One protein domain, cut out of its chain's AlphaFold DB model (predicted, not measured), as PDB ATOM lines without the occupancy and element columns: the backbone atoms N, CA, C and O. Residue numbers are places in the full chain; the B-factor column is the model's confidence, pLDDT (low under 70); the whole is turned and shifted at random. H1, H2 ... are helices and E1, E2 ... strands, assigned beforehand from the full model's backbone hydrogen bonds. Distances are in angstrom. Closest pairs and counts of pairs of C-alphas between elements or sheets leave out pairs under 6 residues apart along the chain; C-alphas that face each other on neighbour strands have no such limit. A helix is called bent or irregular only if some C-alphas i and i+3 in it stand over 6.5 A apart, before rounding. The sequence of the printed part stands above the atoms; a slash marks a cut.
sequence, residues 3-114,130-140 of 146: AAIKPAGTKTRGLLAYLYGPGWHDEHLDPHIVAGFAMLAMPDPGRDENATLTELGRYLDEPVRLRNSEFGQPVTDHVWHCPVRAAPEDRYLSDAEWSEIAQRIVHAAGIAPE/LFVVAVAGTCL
ATOM      1  N   ALA A   3       7.603  -3.690 -34.364       67.50
ATOM      2  CA  ALA A   3       6.857  -4.312 -33.269       67.50
ATOM      3  C   ALA A   3       7.143  -5.819 -33.217       67.50
ATOM      4  O   ALA A   3       7.262  -6.462 -34.262       67.50
ATOM      5  N   ALA A   4       7.232  -6.389 -32.016       68.12
ATOM      6  CA  ALA A   4       7.406  -7.827 -31.832       68.12
ATOM      7  C   ALA A   4       6.440  -8.354 -30.770       68.12
ATOM      8  O   ALA A   4       6.547  -7.989 -29.609       68.12
ATOM      9  N   ILE A   5       5.529  -9.252 -31.142       71.25
ATOM     10  CA  ILE A   5       4.583  -9.853 -30.191       71.25
ATOM     11  C   ILE A   5       5.282 -10.996 -29.447       71.25
ATOM     12  O   ILE A   5       5.813 -11.918 -30.071       71.25
ATOM     13  N   LYS A   6       5.296 -10.943 -28.113       73.75
ATOM     14  CA  LYS A   6       5.813 -12.025 -27.262       73.75
ATOM     15  C   LYS A   6       4.679 -12.976 -26.845       73.75
ATOM     16  O   LYS A   6       3.524 -12.553 -26.800       73.75
ATOM     17  N   PRO A   7       4.987 -14.249 -26.523       73.81
ATOM     18  CA  PRO A   7       4.017 -15.151 -25.910       73.81
ATOM     19  C   PRO A   7       3.406 -14.539 -24.648       73.81
ATOM     20  O   PRO A   7       4.082 -13.797 -23.930       73.81
ATOM     21  N   ALA A   8       2.145 -14.875 -24.373       75.88
ATOM     22  CA  ALA A   8       1.470 -14.428 -23.164       75.88
ATOM     23  C   ALA A   8       2.202 -14.927 -21.905       75.88
ATOM     24  O   ALA A   8       2.778 -16.019 -21.880       75.88
ATOM     25  N   GLY A   9       2.196 -14.098 -20.867       77.88
ATOM     26  CA  GLY A   9       2.853 -14.352 -19.594       77.88
ATOM     27  C   GLY A   9       1.883 -14.329 -18.418       77.88
ATOM     28  O   GLY A   9       0.727 -13.931 -18.528       77.88
ATOM     29  N   THR A  10       2.397 -14.725 -17.256       82.12
ATOM     30  CA  THR A  10       1.616 -14.859 -16.014       82.12
ATOM     31  C   THR A  10       2.094 -13.936 -14.889       82.12
ATOM     32  O   THR A  10       1.555 -13.979 -13.786       82.12
ATOM     33  N   LYS A  11       3.150 -13.140 -15.123       85.44
ATOM     34  CA  LYS A  11       3.865 -12.384 -14.079       85.44
ATOM     35  C   LYS A  11       3.981 -10.899 -14.414       85.44
ATOM     36  O   LYS A  11       5.037 -10.459 -14.870       85.44
ATOM     37  N   THR A  12       2.956 -10.117 -14.092       88.44
ATOM     38  CA  THR A  12       2.932  -8.658 -14.301       88.44
ATOM     39  C   THR A  12       4.112  -7.959 -13.639       88.44
ATOM     40  O   THR A  12       4.901  -7.301 -14.309       88.44
ATOM     41  N   ARG A  13       4.336  -8.187 -12.336       90.06
ATOM     42  CA  ARG A  13       5.483  -7.603 -11.615       90.06
ATOM     43  C   ARG A  13       6.834  -7.972 -12.238       90.06
ATOM     44  O   ARG A  13       7.751  -7.160 -12.216       90.06
ATOM     45  N   GLY A  14       6.968  -9.197 -12.750       88.81
ATOM     46  CA  GLY A  14       8.201  -9.647 -13.398       88.81
ATOM     47  C   GLY A  14       8.477  -8.873 -14.684       88.81
ATOM     48  O   GLY A  14       9.604  -8.437 -14.897       88.81
ATOM     49  N   LEU A  15       7.435  -8.641 -15.490       86.44
ATOM     50  CA  LEU A  15       7.527  -7.790 -16.673       86.44
ATOM     51  C   LEU A  15       7.840  -6.336 -16.293       86.44
ATOM     52  O   LEU A  15       8.761  -5.758 -16.850       86.44
ATOM     53  N   LEU A  16       7.151  -5.765 -15.300       88.50
ATOM     54  CA  LEU A  16       7.417  -4.398 -14.836       88.50
ATOM     55  C   LEU A  16       8.857  -4.222 -14.337       88.50
ATOM     56  O   LEU A  16       9.492  -3.220 -14.643       88.50
ATOM     57  N   ALA A  17       9.402  -5.205 -13.618       88.81
ATOM     58  CA  ALA A  17      10.798  -5.185 -13.184       88.81
ATOM     59  C   ALA A  17      11.790  -5.221 -14.355       88.81
ATOM     60  O   ALA A  17      12.874  -4.664 -14.233       88.81
ATOM     61  N   TYR A  18      11.430  -5.852 -15.474       84.06
ATOM     62  CA  TYR A  18      12.228  -5.807 -16.697       84.06
ATOM     63  C   TYR A  18      12.113  -4.450 -17.410       84.06
ATOM     64  O   TYR A  18      13.124  -3.914 -17.846       84.06
ATOM     65  N   LEU A  19      10.907  -3.880 -17.499       85.00
ATOM     66  CA  LEU A  19      10.670  -2.613 -18.202       85.00
ATOM     67  C   LEU A  19      11.275  -1.400 -17.476       85.00
ATOM     68  O   LEU A  19      11.846  -0.535 -18.129       85.00
ATOM     69  N   TYR A  20      11.177  -1.351 -16.144       84.38
ATOM     70  CA  TYR A  20      11.684  -0.246 -15.313       84.38
ATOM     71  C   TYR A  20      13.074  -0.497 -14.716       84.38
ATOM     72  O   TYR A  20      13.658   0.394 -14.101       84.38
ATOM     73  N   GLY A  21      13.567  -1.730 -14.791       79.50
ATOM     74  CA  GLY A  21      14.834  -2.115 -14.187       79.50
ATOM     75  C   GLY A  21      16.024  -1.921 -15.126       79.50
ATOM     76  O   GLY A  21      15.849  -1.794 -16.336       79.50
ATOM     77  N   PRO A  22      17.253  -1.965 -14.582       67.94
ATOM     78  CA  PRO A  22      18.462  -2.009 -15.395       67.94
ATOM     79  C   PRO A  22      18.428  -3.259 -16.285       67.94
ATOM     80  O   PRO A  22      18.403  -4.396 -15.796       67.94
ATOM     81  N   GLY A  23      18.364  -3.048 -17.598       61.19
ATOM     82  CA  GLY A  23      18.220  -4.118 -18.577       61.19
ATOM     83  C   GLY A  23      19.515  -4.909 -18.771       61.19
ATOM     84  O   GLY A  23      20.612  -4.366 -18.704       61.19
ATOM     85  N   TRP A  24      19.398  -6.211 -19.050       50.12
ATOM     86  CA  TRP A  24      20.506  -7.007 -19.604       50.12
ATOM     87  C   TRP A  24      20.485  -7.013 -21.145       50.12
ATOM     88  O   TRP A  24      21.502  -7.326 -21.755       50.12
ATOM     89  N   HIS A  25      19.336  -6.702 -21.762       59.47
ATOM     90  CA  HIS A  25      19.069  -6.546 -23.203       59.47
ATOM     91  C   HIS A  25      17.929  -5.525 -23.382       59.47
ATOM     92  O   HIS A  25      16.980  -5.560 -22.593       59.47
ATOM     93  N   ASP A  26      18.005  -4.685 -24.424       61.47
ATOM     94  CA  ASP A  26      17.011  -3.650 -24.774       61.47
ATOM     95  C   ASP A  26      16.675  -2.715 -23.595       61.47
ATOM     96  O   ASP A  26      15.543  -2.660 -23.119       61.47
ATOM     97  N   GLU A  27      17.687  -2.008 -23.081       66.94
ATOM     98  CA  GLU A  27      17.522  -1.069 -21.968       66.94
ATOM     99  C   GLU A  27      16.564   0.077 -22.338       66.94
ATOM    100  O   GLU A  27      16.674   0.687 -23.407       66.94
ATOM    101  N   HIS A  28      15.622   0.360 -21.437       74.12
ATOM    102  CA  HIS A  28      14.679   1.462 -21.575       74.12
ATOM    103  C   HIS A  28      15.245   2.690 -20.871       74.12
ATOM    104  O   HIS A  28      15.434   2.697 -19.655       74.12
ATOM    105  N   LEU A  29      15.498   3.743 -21.640       72.88
ATOM    106  CA  LEU A  29      15.775   5.058 -21.082       72.88
ATOM    107  C   LEU A  29      14.453   5.760 -20.791       72.88
ATOM    108  O   LEU A  29      13.575   5.767 -21.651       72.88
ATOM    109  N   ASP A  30      14.356   6.370 -19.609       78.56
ATOM    110  CA  ASP A  30      13.161   7.084 -19.150       78.56
ATOM    111  C   ASP A  30      11.871   6.229 -19.187       78.56
ATOM    112  O   ASP A  30      10.893   6.628 -19.816       78.56
ATOM    113  N   PRO A  31      11.838   5.033 -18.561       85.06
ATOM    114  CA  PRO A  31      10.656   4.178 -18.598       85.06
ATOM    115  C   PRO A  31       9.494   4.832 -17.845       85.06
ATOM    116  O   PRO A  31       9.598   5.089 -16.648       85.06
ATOM    117  N   HIS A  32       8.380   5.067 -18.535       87.19
ATOM    118  CA  HIS A  32       7.163   5.633 -17.950       87.19
ATOM    119  C   HIS A  32       5.908   5.227 -18.726       87.19
ATOM    120  O   HIS A  32       5.979   4.792 -19.879       87.19
ATOM    121  N   ILE A  33       4.748   5.389 -18.096       86.56
ATOM    122  CA  ILE A  33       3.453   5.015 -18.663       86.56
ATOM    123  C   ILE A  33       2.917   6.152 -19.530       86.56
ATOM    124  O   ILE A  33       2.721   7.268 -19.058       86.56
ATOM    125  N   VAL A  34       2.592   5.846 -20.788       84.75
ATOM    126  CA  VAL A  34       1.995   6.817 -21.730       84.75
ATOM    127  C   VAL A  34       0.522   6.541 -22.046       84.75
ATOM    128  O   VAL A  34      -0.182   7.406 -22.570       84.75
ATOM    129  N   ALA A  35       0.027   5.339 -21.738       83.69
ATOM    130  CA  ALA A  35      -1.359   4.935 -21.974       83.69
ATOM    131  C   ALA A  35      -1.806   3.820 -21.017       83.69
ATOM    132  O   ALA A  35      -1.013   2.955 -20.642       83.69
ATOM    133  N   GLY A  36      -3.099   3.811 -20.677       78.62
ATOM    134  CA  GLY A  36      -3.712   2.819 -19.798       78.62
ATOM    135  C   GLY A  36      -5.212   3.059 -19.596       78.62
ATOM    136  O   GLY A  36      -5.722   4.144 -19.860       78.62
ATOM    137  N   PHE A  37      -5.916   2.046 -19.088       72.81
ATOM    138  CA  PHE A  37      -7.374   2.059 -18.874       72.81
ATOM    139  C   PHE A  37      -7.850   3.025 -17.772       72.81
ATOM    140  O   PHE A  37      -9.035   3.325 -17.676       72.81
ATOM    141  N   ALA A  38      -6.940   3.502 -16.917       71.62
ATOM    142  CA  ALA A  38      -7.251   4.387 -15.796       71.62
ATOM    143  C   ALA A  38      -6.048   5.282 -15.441       71.62
ATOM    144  O   ALA A  38      -5.558   5.287 -14.311       71.62
ATOM    145  N   MET A  39      -5.564   6.043 -16.429       70.25
ATOM    146  CA  MET A  39      -4.333   6.848 -16.330       70.25
ATOM    147  C   MET A  39      -4.278   7.784 -15.113       70.25
ATOM    148  O   MET A  39      -3.217   7.943 -14.524       70.25
ATOM    149  N   LEU A  40      -5.404   8.375 -14.697       72.38
ATOM    150  CA  LEU A  40      -5.431   9.359 -13.603       72.38
ATOM    151  C   LEU A  40      -5.072   8.788 -12.222       72.38
ATOM    152  O   LEU A  40      -4.674   9.548 -11.346       72.38
ATOM    153  N   ALA A  41      -5.252   7.484 -12.007       75.50
ATOM    154  CA  ALA A  41      -5.032   6.837 -10.712       75.50
ATOM    155  C   ALA A  41      -3.900   5.799 -10.748       75.50
ATOM    156  O   ALA A  41      -3.693   5.083  -9.766       75.50
ATOM    157  N   MET A  42      -3.202   5.676 -11.878       81.56
ATOM    158  CA  MET A  42      -2.186   4.652 -12.064       81.56
ATOM    159  C   MET A  42      -0.869   5.092 -11.406       81.56
ATOM    160  O   MET A  42      -0.349   6.150 -11.755       81.56
ATOM    161  N   PRO A  43      -0.311   4.308 -10.465       87.94
ATOM    162  CA  PRO A  43       0.971   4.639  -9.853       87.94
ATOM    163  C   PRO A  43       2.097   4.352 -10.855       87.94
ATOM    164  O   PRO A  43       2.372   3.186 -11.131       87.94
ATOM    165  N   ASP A  44       2.731   5.388 -11.409       88.62
ATOM    166  CA  ASP A  44       3.831   5.257 -12.377       88.62
ATOM    167  C   ASP A  44       5.199   5.507 -11.714       88.62
ATOM    168  O   ASP A  44       5.555   6.665 -11.485       88.62
ATOM    169  N   PRO A  45       6.013   4.462 -11.466       89.81
ATOM    170  CA  PRO A  45       7.351   4.609 -10.886       89.81
ATOM    171  C   PRO A  45       8.330   5.444 -11.727       89.81
ATOM    172  O   PRO A  45       9.377   5.844 -11.229       89.81
ATOM    173  N   GLY A  46       8.022   5.690 -13.004       87.31
ATOM    174  CA  GLY A  46       8.819   6.524 -13.908       87.31
ATOM    175  C   GLY A  46       8.550   8.021 -13.768       87.31
ATOM    176  O   GLY A  46       9.276   8.841 -14.333       87.31
ATOM    177  N   ARG A  47       7.483   8.388 -13.052       88.38
ATOM    178  CA  ARG A  47       7.009   9.772 -12.899       88.38
ATOM    179  C   ARG A  47       6.708  10.146 -11.446       88.38
ATOM    180  O   ARG A  47       6.717  11.332 -11.127       88.38
ATOM    181  N   ASP A  48       6.493   9.166 -10.572       90.69
ATOM    182  CA  ASP A  48       6.319   9.323  -9.126       90.69
ATOM    183  C   ASP A  48       7.324   8.439  -8.375       90.69
ATOM    184  O   ASP A  48       7.257   7.212  -8.417       90.69
ATOM    185  N   GLU A  49       8.245   9.068  -7.644       88.44
ATOM    186  CA  GLU A  49       9.274   8.383  -6.852       88.44
ATOM    187  C   GLU A  49       8.713   7.545  -5.692       88.44
ATOM    188  O   GLU A  49       9.396   6.655  -5.181       88.44
ATOM    189  N   ASN A  50       7.472   7.807  -5.270       93.25
ATOM    190  CA  ASN A  50       6.806   7.056  -4.208       93.25
ATOM    191  C   ASN A  50       6.055   5.833  -4.743       93.25
ATOM    192  O   ASN A  50       5.715   4.940  -3.966       93.25
ATOM    193  N   ALA A  51       5.798   5.774  -6.052       93.25
ATOM    194  CA  ALA A  51       5.126   4.650  -6.678       93.25
ATOM    195  C   ALA A  51       6.072   3.450  -6.792       93.25
ATOM    196  O   ALA A  51       7.175   3.531  -7.330       93.25
ATOM    197  N   THR A  52       5.625   2.282  -6.329       93.62
ATOM    198  CA  THR A  52       6.409   1.048  -6.454       93.62
ATOM    199  C   THR A  52       5.913   0.159  -7.593       93.62
ATOM    200  O   THR A  52       4.716   0.035  -7.854       93.62
ATOM    201  N   LEU A  53       6.823  -0.620  -8.194       91.69
ATOM    202  CA  LEU A  53       6.458  -1.679  -9.153       91.69
ATOM    203  C   LEU A  53       5.508  -2.728  -8.549       91.69
ATOM    204  O   LEU A  53       4.809  -3.438  -9.271       91.69
ATOM    205  N   THR A  54       5.509  -2.882  -7.221       93.75
ATOM    206  CA  THR A  54       4.582  -3.782  -6.520       93.75
ATOM    207  C   THR A  54       3.164  -3.234  -6.560       93.75
ATOM    208  O   THR A  54       2.225  -3.992  -6.794       93.75
ATOM    209  N   GLU A  55       3.003  -1.939  -6.298       93.38
ATOM    210  CA  GLU A  55       1.704  -1.270  -6.313       93.38
ATOM    211  C   GLU A  55       1.144  -1.202  -7.723       93.38
ATOM    212  O   GLU A  55       0.002  -1.607  -7.916       93.38
ATOM    213  N   LEU A  56       1.970  -0.820  -8.700       90.69
ATOM    214  CA  LEU A  56       1.585  -0.848 -10.106       90.69
ATOM    215  C   LEU A  56       1.179  -2.256 -10.548       90.69
ATOM    216  O   LEU A  56       0.100  -2.436 -11.100       90.69
ATOM    217  N   GLY A  57       1.980  -3.281 -10.237       90.81
ATOM    218  CA  GLY A  57       1.629  -4.663 -10.572       90.81
ATOM    219  C   GLY A  57       0.297  -5.100  -9.956       90.81
ATOM    220  O   GLY A  57      -0.541  -5.671 -10.643       90.81
ATOM    221  N   ARG A  58       0.056  -4.765  -8.682       90.50
ATOM    222  CA  ARG A  58      -1.212  -5.072  -8.004       90.50
ATOM    223  C   ARG A  58      -2.400  -4.352  -8.641       90.50
ATOM    224  O   ARG A  58      -3.476  -4.937  -8.701       90.50
ATOM    225  N   TYR A  59      -2.202  -3.104  -9.060       88.31
ATOM    226  CA  TYR A  59      -3.218  -2.300  -9.731       88.31
ATOM    227  C   TYR A  59      -3.608  -2.915 -11.080       88.31
ATOM    228  O   TYR A  59      -4.789  -3.096 -11.356       88.31
ATOM    229  N   LEU A  60      -2.618  -3.309 -11.885       85.69
ATOM    230  CA  LEU A  60      -2.836  -3.942 -13.189       85.69
ATOM    231  C   LEU A  60      -3.452  -5.347 -13.075       85.69
ATOM    232  O   LEU A  60      -4.244  -5.739 -13.926       85.69
ATOM    233  N   ASP A  61      -3.130  -6.097 -12.019       87.31
ATOM    234  CA  ASP A  61      -3.689  -7.437 -11.788       87.31
ATOM    235  C   ASP A  61      -5.124  -7.403 -11.228       87.31
ATOM    236  O   ASP A  61      -5.791  -8.441 -11.174       87.31
ATOM    237  N   GLU A  62      -5.613  -6.242 -10.778       86.44
ATOM    238  CA  GLU A  62      -6.897  -6.108 -10.080       86.44
ATOM    239  C   GLU A  62      -8.081  -6.633 -10.909       86.44
ATOM    240  O   GLU A  62      -8.799  -7.506 -10.405       86.44
ATOM    241  N   PRO A  63      -8.228  -6.287 -12.200       82.06
ATOM    242  CA  PRO A  63      -9.399  -6.733 -12.952       82.06
ATOM    243  C   PRO A  63      -9.351  -8.231 -13.280       82.06
ATOM    244  O   PRO A  63     -10.384  -8.899 -13.341       82.06
ATOM    245  N   VAL A  64      -8.147  -8.806 -13.413       84.50
ATOM    246  CA  VAL A  64      -7.961 -10.262 -13.542       84.50
ATOM    247  C   VAL A  64      -8.345 -10.962 -12.241       84.50
ATOM    248  O   VAL A  64      -9.001 -12.006 -12.271       84.50
ATOM    249  N   ARG A  65      -7.977 -10.384 -11.091       86.00
ATOM    250  CA  ARG A  65      -8.358 -10.906  -9.774       86.00
ATOM    251  C   ARG A  65      -9.869 -10.885  -9.571       86.00
ATOM    252  O   ARG A  65     -10.396 -11.909  -9.146       86.00
ATOM    253  N   LEU A  66     -10.546  -9.782  -9.905       85.44
ATOM    254  CA  LEU A  66     -12.009  -9.684  -9.839       85.44
ATOM    255  C   LEU A  66     -12.681 -10.706 -10.760       85.44
ATOM    256  O   LEU A  66     -13.543 -11.466 -10.336       85.44
ATOM    257  N   ARG A  67     -12.241 -10.812 -12.017       82.38
ATOM    258  CA  ARG A  67     -12.768 -11.833 -12.932       82.38
ATOM    259  C   ARG A  67     -12.605 -13.240 -12.346       82.38
ATOM    260  O   ARG A  67     -13.527 -14.049 -12.386       82.38
ATOM    261  N   ASN A  68     -11.429 -13.558 -11.820       87.25
ATOM    262  CA  ASN A  68     -11.155 -14.887 -11.283       87.25
ATOM    263  C   ASN A  68     -11.918 -15.190  -9.980       87.25
ATOM    264  O   ASN A  68     -12.057 -16.366  -9.657       87.25
ATOM    265  N   SER A  69     -12.414 -14.184  -9.244       85.12
ATOM    266  CA  SER A  69     -13.297 -14.416  -8.091       85.12
ATOM    267  C   SER A  69     -14.744 -14.687  -8.492       85.12
ATOM    268  O   SER A  69     -15.421 -15.450  -7.810       85.12
ATOM    269  N   GLU A  70     -15.205 -14.102  -9.599       82.62
ATOM    270  CA  GLU A  70     -16.596 -14.218 -10.056       82.62
ATOM    271  C   GLU A  70     -16.840 -15.429 -10.977       82.62
ATOM    272  O   GLU A  70     -17.947 -15.965 -11.028       82.62
ATOM    273  N   PHE A  71     -15.819 -15.890 -11.713       78.19
ATOM    274  CA  PHE A  71     -15.974 -16.908 -12.759       78.19
ATOM    275  C   PHE A  71     -15.155 -18.180 -12.502       78.19
ATOM    276  O   PHE A  71     -14.007 -18.141 -12.073       78.19
ATOM    277  N   GLY A  72     -15.731 -19.340 -12.844       73.88
ATOM    278  CA  GLY A  72     -15.181 -20.653 -12.482       73.88
ATOM    279  C   GLY A  72     -13.924 -21.115 -13.235       73.88
ATOM    280  O   GLY A  72     -13.269 -22.049 -12.782       73.88
ATOM    281  N   GLN A  73     -13.565 -20.499 -14.367       81.94
ATOM    282  CA  GLN A  73     -12.305 -20.800 -15.062       81.94
ATOM    283  C   GLN A  73     -11.307 -19.659 -14.874       81.94
ATOM    284  O   GLN A  73     -11.559 -18.574 -15.408       81.94
ATOM    285  N   PRO A  74     -10.187 -19.868 -14.157       79.19
ATOM    286  CA  PRO A  74      -9.215 -18.815 -13.898       79.19
ATOM    287  C   PRO A  74      -8.435 -18.453 -15.165       79.19
ATOM    288  O   PRO A  74      -7.986 -19.328 -15.902       79.19
ATOM    289  N   VAL A  75      -8.237 -17.156 -15.393       81.19
ATOM    290  CA  VAL A  75      -7.265 -16.651 -16.372       81.19
ATOM    291  C   VAL A  75      -5.906 -16.584 -15.692       81.19
ATOM    292  O   VAL A  75      -5.760 -15.918 -14.665       81.19
ATOM    293  N   THR A  76      -4.921 -17.270 -16.267       81.12
ATOM    294  CA  THR A  76      -3.528 -17.257 -15.802       81.12
ATOM    295  C   THR A  76      -2.637 -16.410 -16.702       81.12
ATOM    296  O   THR A  76      -1.811 -15.654 -16.192       81.12
ATOM    297  N   ASP A  77      -2.854 -16.460 -18.015       83.19
ATOM    298  CA  ASP A  77      -1.966 -15.887 -19.034       83.19
ATOM    299  C   ASP A  77      -2.452 -14.492 -19.463       83.19
ATOM    300  O   ASP A  77      -2.805 -14.246 -20.612       83.19
ATOM    301  N   HIS A  78      -2.549 -13.589 -18.489       80.50
ATOM    302  CA  HIS A  78      -3.157 -12.261 -18.632       80.50
ATOM    303  C   HIS A  78      -2.180 -11.169 -19.091       80.50
ATOM    304  O   HIS A  78      -2.592 -10.045 -19.378       80.50
ATOM    305  N   VAL A  79      -0.880 -11.472 -19.128       84.12
ATOM    306  CA  VAL A  79       0.150 -10.497 -19.488       84.12
ATOM    307  C   VAL A  79       0.450 -10.606 -20.971       84.12
ATOM    308  O   VAL A  79       0.943 -11.635 -21.433       84.12
ATOM    309  N   TRP A  80       0.232  -9.522 -21.705       83.12
ATOM    310  CA  TRP A  80       0.668  -9.400 -23.089       83.12
ATOM    311  C   TRP A  80       1.761  -8.361 -23.218       83.12
ATOM    312  O   TRP A  80       1.699  -7.288 -22.624       83.12
ATOM    313  N   HIS A  81       2.781  -8.698 -24.002       79.75
ATOM    314  CA  HIS A  81       3.947  -7.856 -24.183       79.75
ATOM    315  C   HIS A  81       4.245  -7.709 -25.674       79.75
ATOM    316  O   HIS A  81       4.606  -8.672 -26.355       79.75
ATOM    317  N   CYS A  82       4.095  -6.484 -26.165       82.31
ATOM    318  CA  CYS A  82       4.439  -6.088 -27.521       82.31
ATOM    319  C   CYS A  82       5.387  -4.891 -27.447       82.31
ATOM    320  O   CYS A  82       4.921  -3.752 -27.412       82.31
ATOM    321  N   PRO A  83       6.708  -5.123 -27.352       77.44
ATOM    322  CA  PRO A  83       7.692  -4.061 -27.490       77.44
ATOM    323  C   PRO A  83       7.585  -3.414 -28.869       77.44
ATOM    324  O   PRO A  83       7.512  -4.097 -29.900       77.44
ATOM    325  N   VAL A  84       7.597  -2.085 -28.870       80.44
ATOM    326  CA  VAL A  84       7.472  -1.243 -30.056       80.44
ATOM    327  C   VAL A  84       8.554  -0.182 -29.992       80.44
ATOM    328  O   VAL A  84       8.707   0.484 -28.974       80.44
ATOM    329  N   ARG A  85       9.278   0.004 -31.096       78.88
ATOM    330  CA  ARG A  85      10.278   1.068 -31.210       78.88
ATOM    331  C   ARG A  85      10.180   1.823 -32.526       78.88
ATOM    332  O   ARG A  85       9.798   1.263 -33.566       78.88
ATOM    333  N   ALA A  86      10.573   3.087 -32.467       79.75
ATOM    334  CA  ALA A  86      10.898   3.879 -33.641       79.75
ATOM    335  C   ALA A  86      12.223   3.372 -34.251       79.75
ATOM    336  O   ALA A  86      13.056   2.792 -33.545       79.75
ATOM    337  N   ALA A  87      12.394   3.514 -35.565       77.44
ATOM    338  CA  ALA A  87      13.694   3.286 -36.194       77.44
ATOM    339  C   ALA A  87      14.684   4.390 -35.762       77.44
ATOM    340  O   ALA A  87      14.233   5.482 -35.424       77.44
ATOM    341  N   PRO A  88      16.007   4.150 -35.770       75.62
ATOM    342  CA  PRO A  88      16.992   5.172 -35.398       75.62
ATOM    343  C   PRO A  88      16.884   6.472 -36.212       75.62
ATOM    344  O   PRO A  88      17.205   7.546 -35.712       75.62
ATOM    345  N   GLU A  89      16.421   6.379 -37.458       81.94
ATOM    346  CA  GLU A  89      16.231   7.508 -38.371       81.94
ATOM    347  C   GLU A  89      14.841   8.157 -38.255       81.94
ATOM    348  O   GLU A  89      14.601   9.209 -38.854       81.94
ATOM    349  N   ASP A  90      13.915   7.538 -37.513       82.25
ATOM    350  CA  ASP A  90      12.593   8.107 -37.267       82.25
ATOM    351  C   ASP A  90      12.725   9.316 -36.323       82.25
ATOM    352  O   ASP A  90      13.581   9.382 -35.439       82.25
ATOM    353  N   ARG A  91      11.838  10.301 -36.489       85.25
ATOM    354  CA  ARG A  91      11.773  11.443 -35.569       85.25
ATOM    355  C   ARG A  91      11.416  10.995 -34.149       85.25
ATOM    356  O   ARG A  91      10.712  10.004 -33.956       85.25
ATOM    357  N   TYR A  92      11.782  11.819 -33.170       82.50
ATOM    358  CA  TYR A  92      11.269  11.683 -31.810       82.50
ATOM    359  C   TYR A  92       9.742  11.838 -31.770       82.50
ATOM    360  O   TYR A  92       9.157  12.663 -32.484       82.50
ATOM    361  N   LEU A  93       9.119  11.024 -30.921       83.62
ATOM    362  CA  LEU A  93       7.686  11.016 -30.653       83.62
ATOM    363  C   LEU A  93       7.446  11.477 -29.215       83.62
ATOM    364  O   LEU A  93       8.174  11.077 -28.307       83.62
ATOM    365  N   SER A  94       6.439  12.320 -29.028       86.31
ATOM    366  CA  SER A  94       5.979  12.762 -27.710       86.31
ATOM    367  C   SER A  94       5.149  11.685 -27.015       86.31
ATOM    368  O   SER A  94       4.612  10.790 -27.668       86.31
ATOM    369  N   ASP A  95       4.974  11.803 -25.698       83.62
ATOM    370  CA  ASP A  95       4.158  10.880 -24.898       83.62
ATOM    371  C   ASP A  95       2.729  10.753 -25.448       83.62
ATOM    372  O   ASP A  95       2.164   9.664 -25.476       83.62
ATOM    373  N   ALA A  96       2.160  11.852 -25.960       85.62
ATOM    374  CA  ALA A  96       0.841  11.856 -26.589       85.62
ATOM    375  C   ALA A  96       0.814  11.028 -27.886       85.62
ATOM    376  O   ALA A  96      -0.075  10.202 -28.077       85.62
ATOM    377  N   GLU A  97       1.820  11.183 -28.750       85.81
ATOM    378  CA  GLU A  97       1.939  10.397 -29.985       85.81
ATOM    379  C   GLU A  97       2.203   8.915 -29.685       85.81
ATOM    380  O   GLU A  97       1.650   8.031 -30.343       85.81
ATOM    381  N   TRP A  98       3.002   8.625 -28.656       85.44
ATOM    382  CA  TRP A  98       3.178   7.266 -28.157       85.44
ATOM    383  C   TRP A  98       1.878   6.679 -27.605       85.44
ATOM    384  O   TRP A  98       1.590   5.509 -27.865       85.44
ATOM    385  N   SER A  99       1.070   7.479 -26.907       83.56
ATOM    386  CA  SER A  99      -0.246   7.076 -26.409       83.56
ATOM    387  C   SER A  99      -1.189   6.688 -27.551       83.56
ATOM    388  O   SER A  99      -1.801   5.620 -27.518       83.56
ATOM    389  N   GLU A 100      -1.246   7.495 -28.613       85.94
ATOM    390  CA  GLU A 100      -2.043   7.200 -29.810       85.94
ATOM    391  C   GLU A 100      -1.590   5.904 -30.498       85.94
ATOM    392  O   GLU A 100      -2.408   5.072 -30.897       85.94
ATOM    393  N   ILE A 101      -0.275   5.698 -30.624       85.19
ATOM    394  CA  ILE A 101       0.289   4.465 -31.185       85.19
ATOM    395  C   ILE A 101      -0.089   3.259 -30.322       85.19
ATOM    396  O   ILE A 101      -0.519   2.239 -30.864       85.19
ATOM    397  N   ALA A 102       0.038   3.371 -28.999       82.75
ATOM    398  CA  ALA A 102      -0.320   2.312 -28.066       82.75
ATOM    399  C   ALA A 102      -1.794   1.915 -28.213       82.75
ATOM    400  O   ALA A 102      -2.092   0.736 -28.403       82.75
ATOM    401  N   GLN A 103      -2.706   2.890 -28.223       82.06
ATOM    402  CA  GLN A 103      -4.141   2.650 -28.401       82.06
ATOM    403  C   GLN A 103      -4.439   1.924 -29.716       82.06
ATOM    404  O   GLN A 103      -5.148   0.918 -29.726       82.06
ATOM    405  N   ARG A 104      -3.830   2.359 -30.826       85.31
ATOM    406  CA  ARG A 104      -3.995   1.711 -32.138       85.31
ATOM    407  C   ARG A 104      -3.509   0.264 -32.148       85.31
ATOM    408  O   ARG A 104      -4.127  -0.582 -32.790       85.31
ATOM    409  N   ILE A 105      -2.407  -0.027 -31.460       83.12
ATOM    410  CA  ILE A 105      -1.846  -1.379 -31.368       83.12
ATOM    411  C   ILE A 105      -2.755  -2.291 -30.543       83.12
ATOM    412  O   ILE A 105      -3.045  -3.406 -30.970       83.12
ATOM    413  N   VAL A 106      -3.231  -1.812 -29.394       80.38
ATOM    414  CA  VAL A 106      -4.170  -2.538 -28.524       80.38
ATOM    415  C   VAL A 106      -5.479  -2.824 -29.262       80.38
ATOM    416  O   VAL A 106      -5.986  -3.947 -29.215       80.38
ATOM    417  N   HIS A 107      -5.986  -1.840 -30.006       81.94
ATOM    418  CA  HIS A 107      -7.168  -1.998 -30.844       81.94
ATOM    419  C   HIS A 107      -6.954  -3.043 -31.947       81.94
ATOM    420  O   HIS A 107      -7.735  -3.983 -32.076       81.94
ATOM    421  N   ALA A 108      -5.854  -2.940 -32.701       83.81
ATOM    422  CA  ALA A 108      -5.520  -3.890 -33.764       83.81
ATOM    423  C   ALA A 108      -5.283  -5.320 -33.244       83.81
ATOM    424  O   ALA A 108      -5.515  -6.285 -33.970       83.81
ATOM    425  N   ALA A 109      -4.842  -5.465 -31.991       81.12
ATOM    426  CA  ALA A 109      -4.706  -6.751 -31.313       81.12
ATOM    427  C   ALA A 109      -6.045  -7.321 -30.799       81.12
ATOM    428  O   ALA A 109      -6.070  -8.451 -30.315       81.12
ATOM    429  N   GLY A 110      -7.146  -6.564 -30.895       80.62
ATOM    430  CA  GLY A 110      -8.472  -6.967 -30.416       80.62
ATOM    431  C   GLY A 110      -8.627  -6.915 -28.895       80.62
ATOM    432  O   GLY A 110      -9.525  -7.551 -28.354       80.62
ATOM    433  N   ILE A 111      -7.746  -6.188 -28.205       75.38
ATOM    434  CA  ILE A 111      -7.709  -6.112 -26.737       75.38
ATOM    435  C   ILE A 111      -8.683  -5.049 -26.213       75.38
ATOM    436  O   ILE A 111      -9.343  -5.272 -25.204       75.38
ATOM    437  N   ALA A 112      -8.781  -3.911 -26.907       69.38
ATOM    438  CA  ALA A 112      -9.704  -2.820 -26.588       69.38
ATOM    439  C   ALA A 112     -10.450  -2.387 -27.866       69.38
ATOM    440  O   ALA A 112      -9.908  -1.625 -28.678       69.38
ATOM    441  N   PRO A 113     -11.659  -2.916 -28.112       62.94
ATOM    442  CA  PRO A 113     -12.490  -2.501 -29.239       62.94
ATOM    443  C   PRO A 113     -12.864  -1.011 -29.155       62.94
ATOM    444  O   PRO A 113     -12.986  -0.452 -28.069       62.94
ATOM    445  N   GLU A 114     -13.060  -0.361 -30.306       54.50
ATOM    446  CA  GLU A 114     -13.508   1.038 -30.364       54.50
ATOM    447  C   GLU A 114     -14.897   1.189 -29.709       54.50
ATOM    448  O   GLU A 114     -15.827   0.454 -30.051       54.50
ATOM    449  N   LEU A 130      -6.492  -8.462 -21.329       40.97
ATOM    450  CA  LEU A 130      -5.111  -8.137 -21.672       40.97
ATOM    451  C   LEU A 130      -4.838  -6.701 -21.213       40.97
ATOM    452  O   LEU A 130      -5.317  -5.740 -21.806       40.97
ATOM    453  N   PHE A 131      -4.070  -6.555 -20.136       37.62
ATOM    454  CA  PHE A 131      -3.536  -5.256 -19.736       37.62
ATOM    455  C   PHE A 131      -2.333  -4.927 -20.611       37.62
ATOM    456  O   PHE A 131      -1.391  -5.714 -20.696       37.62
ATOM    457  N   VAL A 132      -2.356  -3.754 -21.239       44.53
ATOM    458  CA  VAL A 132      -1.209  -3.194 -21.953       44.53
ATOM    459  C   VAL A 132      -0.827  -1.901 -21.256       44.53
ATOM    460  O   VAL A 132      -1.554  -0.916 -21.323       44.53
ATOM    461  N   VAL A 133       0.315  -1.920 -20.576       49.12
ATOM    462  CA  VAL A 133       1.047  -0.698 -20.253       49.12
ATOM    463  C   VAL A 133       2.023  -0.497 -21.396       49.12
ATOM    464  O   VAL A 133       2.951  -1.287 -21.571       49.12
ATOM    465  N   ALA A 134       1.786   0.528 -22.207       52.50
ATOM    466  CA  ALA A 134       2.821   1.013 -23.097       52.50
ATOM    467  C   ALA A 134       3.810   1.795 -22.236       52.50
ATOM    468  O   ALA A 134       3.467   2.846 -21.692       52.50
ATOM    469  N   VAL A 135       5.005   1.236 -22.078       52.03
ATOM    470  CA  VAL A 135       6.132   1.964 -21.510       52.03
ATOM    471  C   VAL A 135       6.849   2.620 -22.676       52.03
ATOM    472  O   VAL A 135       7.364   1.919 -23.550       52.03
ATOM    473  N   ALA A 136       6.837   3.948 -22.729       50.66
ATOM    474  CA  ALA A 136       7.719   4.647 -23.647       50.66
ATOM    475  C   ALA A 136       9.134   4.570 -23.071       50.66
ATOM    476  O   ALA A 136       9.374   4.913 -21.918       50.66
ATOM    477  N   GLY A 137      10.057   4.067 -23.879       46.69
ATOM    478  CA  GLY A 137      11.476   4.092 -23.595       46.69
ATOM    479  C   GLY A 137      12.212   4.043 -24.918       46.69
ATOM    480  O   GLY A 137      11.979   3.152 -25.736       46.69
ATOM    481  N   THR A 138      13.066   5.026 -25.179       50.22
ATOM    482  CA  THR A 138      13.946   4.982 -26.351       50.22
ATOM    483  C   THR A 138      14.912   3.815 -26.155       50.22
ATOM    484  O   THR A 138      15.850   3.923 -25.370       50.22
ATOM    485  N   CYS A 139      14.676   2.687 -26.830       41.47
ATOM    486  CA  CYS A 139      15.663   1.614 -26.895       41.47
ATOM    487  C   CYS A 139      16.883   2.146 -27.649       41.47
ATOM    488  O   CYS A 139      16.778   2.476 -28.835       41.47
ATOM    489  N   LEU A 140      18.045   2.199 -26.994       37.59
ATOM    490  CA  LEU A 140      19.316   2.337 -27.701       37.59
ATOM    491  C   LEU A 140      19.540   1.064 -28.523       37.59
ATOM    492  O   LEU A 140      20.099   0.083 -28.042       37.59
TER     493      LEU A 140
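This is residues 3 to 114 and 130 to 140 of the 146 residues of an uncharacterized protein of Streptomyces hundungensis (UniProt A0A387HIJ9). A short two-stranded antiparallel ribbon, E1 beside E2, has H1 packed on it through residues 16 to 20 and H3 packed near the place where E1 ends and E2 begins. The bent helix H2 packs on H1 with its first arm, H2a, while its second arm, H2b, reaches away from the middle, and from there the unnamed stretch 71 to 94 folds back along the length of the domain. You have 123 printed residues, with three named helices and two named strands in the order H1, E1, H2, H3, E2; 55 residues are in named elements, under half, and the class is mixed, helices and strands. The whole is compact, with a radius of gyration of the C-alphas of 14.6 A, and spans 49 by 33 by 29 A.

Start with H1, residues 12 to 20, and look for H2, residues 53 to 70, assigned as one helix by its hydrogen bonds but bent: C-alphas 60 and 63 are 7.1 A apart. Its arms H2a, residues 53 to 60, and H2b, residues 63 to 70, stand at a steep tilt of 55 degrees. H1 and H2a touch, their closest C-alphas being those of Arg 13 and Gly 57, 5.0 A apart. They run opposite ways at a steep tilt of 53 degrees. H1 and H2b are apart. Next find E1, residues 28 to 35, which bends by 62 degrees at residue 31; its closest C-alphas with H1 are those of Pro 31 and Tyr 20, 5.6 A apart. Its antiparallel neighbour is E2, residues 134 to 139, with N 136 and O 32 within hydrogen-bond range at 3.1 A and N 34 and O 134 at 3.3 A. H3, residues 95 to 108, has its closest C-alphas with E1 at Ser 99 and Ala 35, 5.0 A apart, and with E2 at Ala 102 and Ala 134, 6.0 A apart. H3 and H1 are apart. In H1, H2a, H2b and H3 every O i to N i+4 pair is within hydrogen-bond range.

Find C-alpha 12 at (2.932, -8.658, -14.301); from there H1 runs 12.2 A to C-alpha 20. E1 measures 16.4 A, H2a 10.4 A and H2b 10.8 A. H3 runs 19.8 A from C-alpha 95 at (4.158, 10.880, -24.898). E2 covers 13.4 A and ends at C-alpha 139, (15.663, 1.614, -26.895).

The two C-alphas farthest apart are those of Gly 72 and Glu 89, 49.5 A. The links E1 to H2 and H2 to H3 are long, with 17 and 24 residues. Residues 115 to 129 are not printed, and C-alphas 114 and 130 are 15.2 A apart across the cut. Mean pLDDT of the printed part is 78.0; look for values under 70 at residues 3 to 4, 22 to 27, 112 to 114 and 130 to 140.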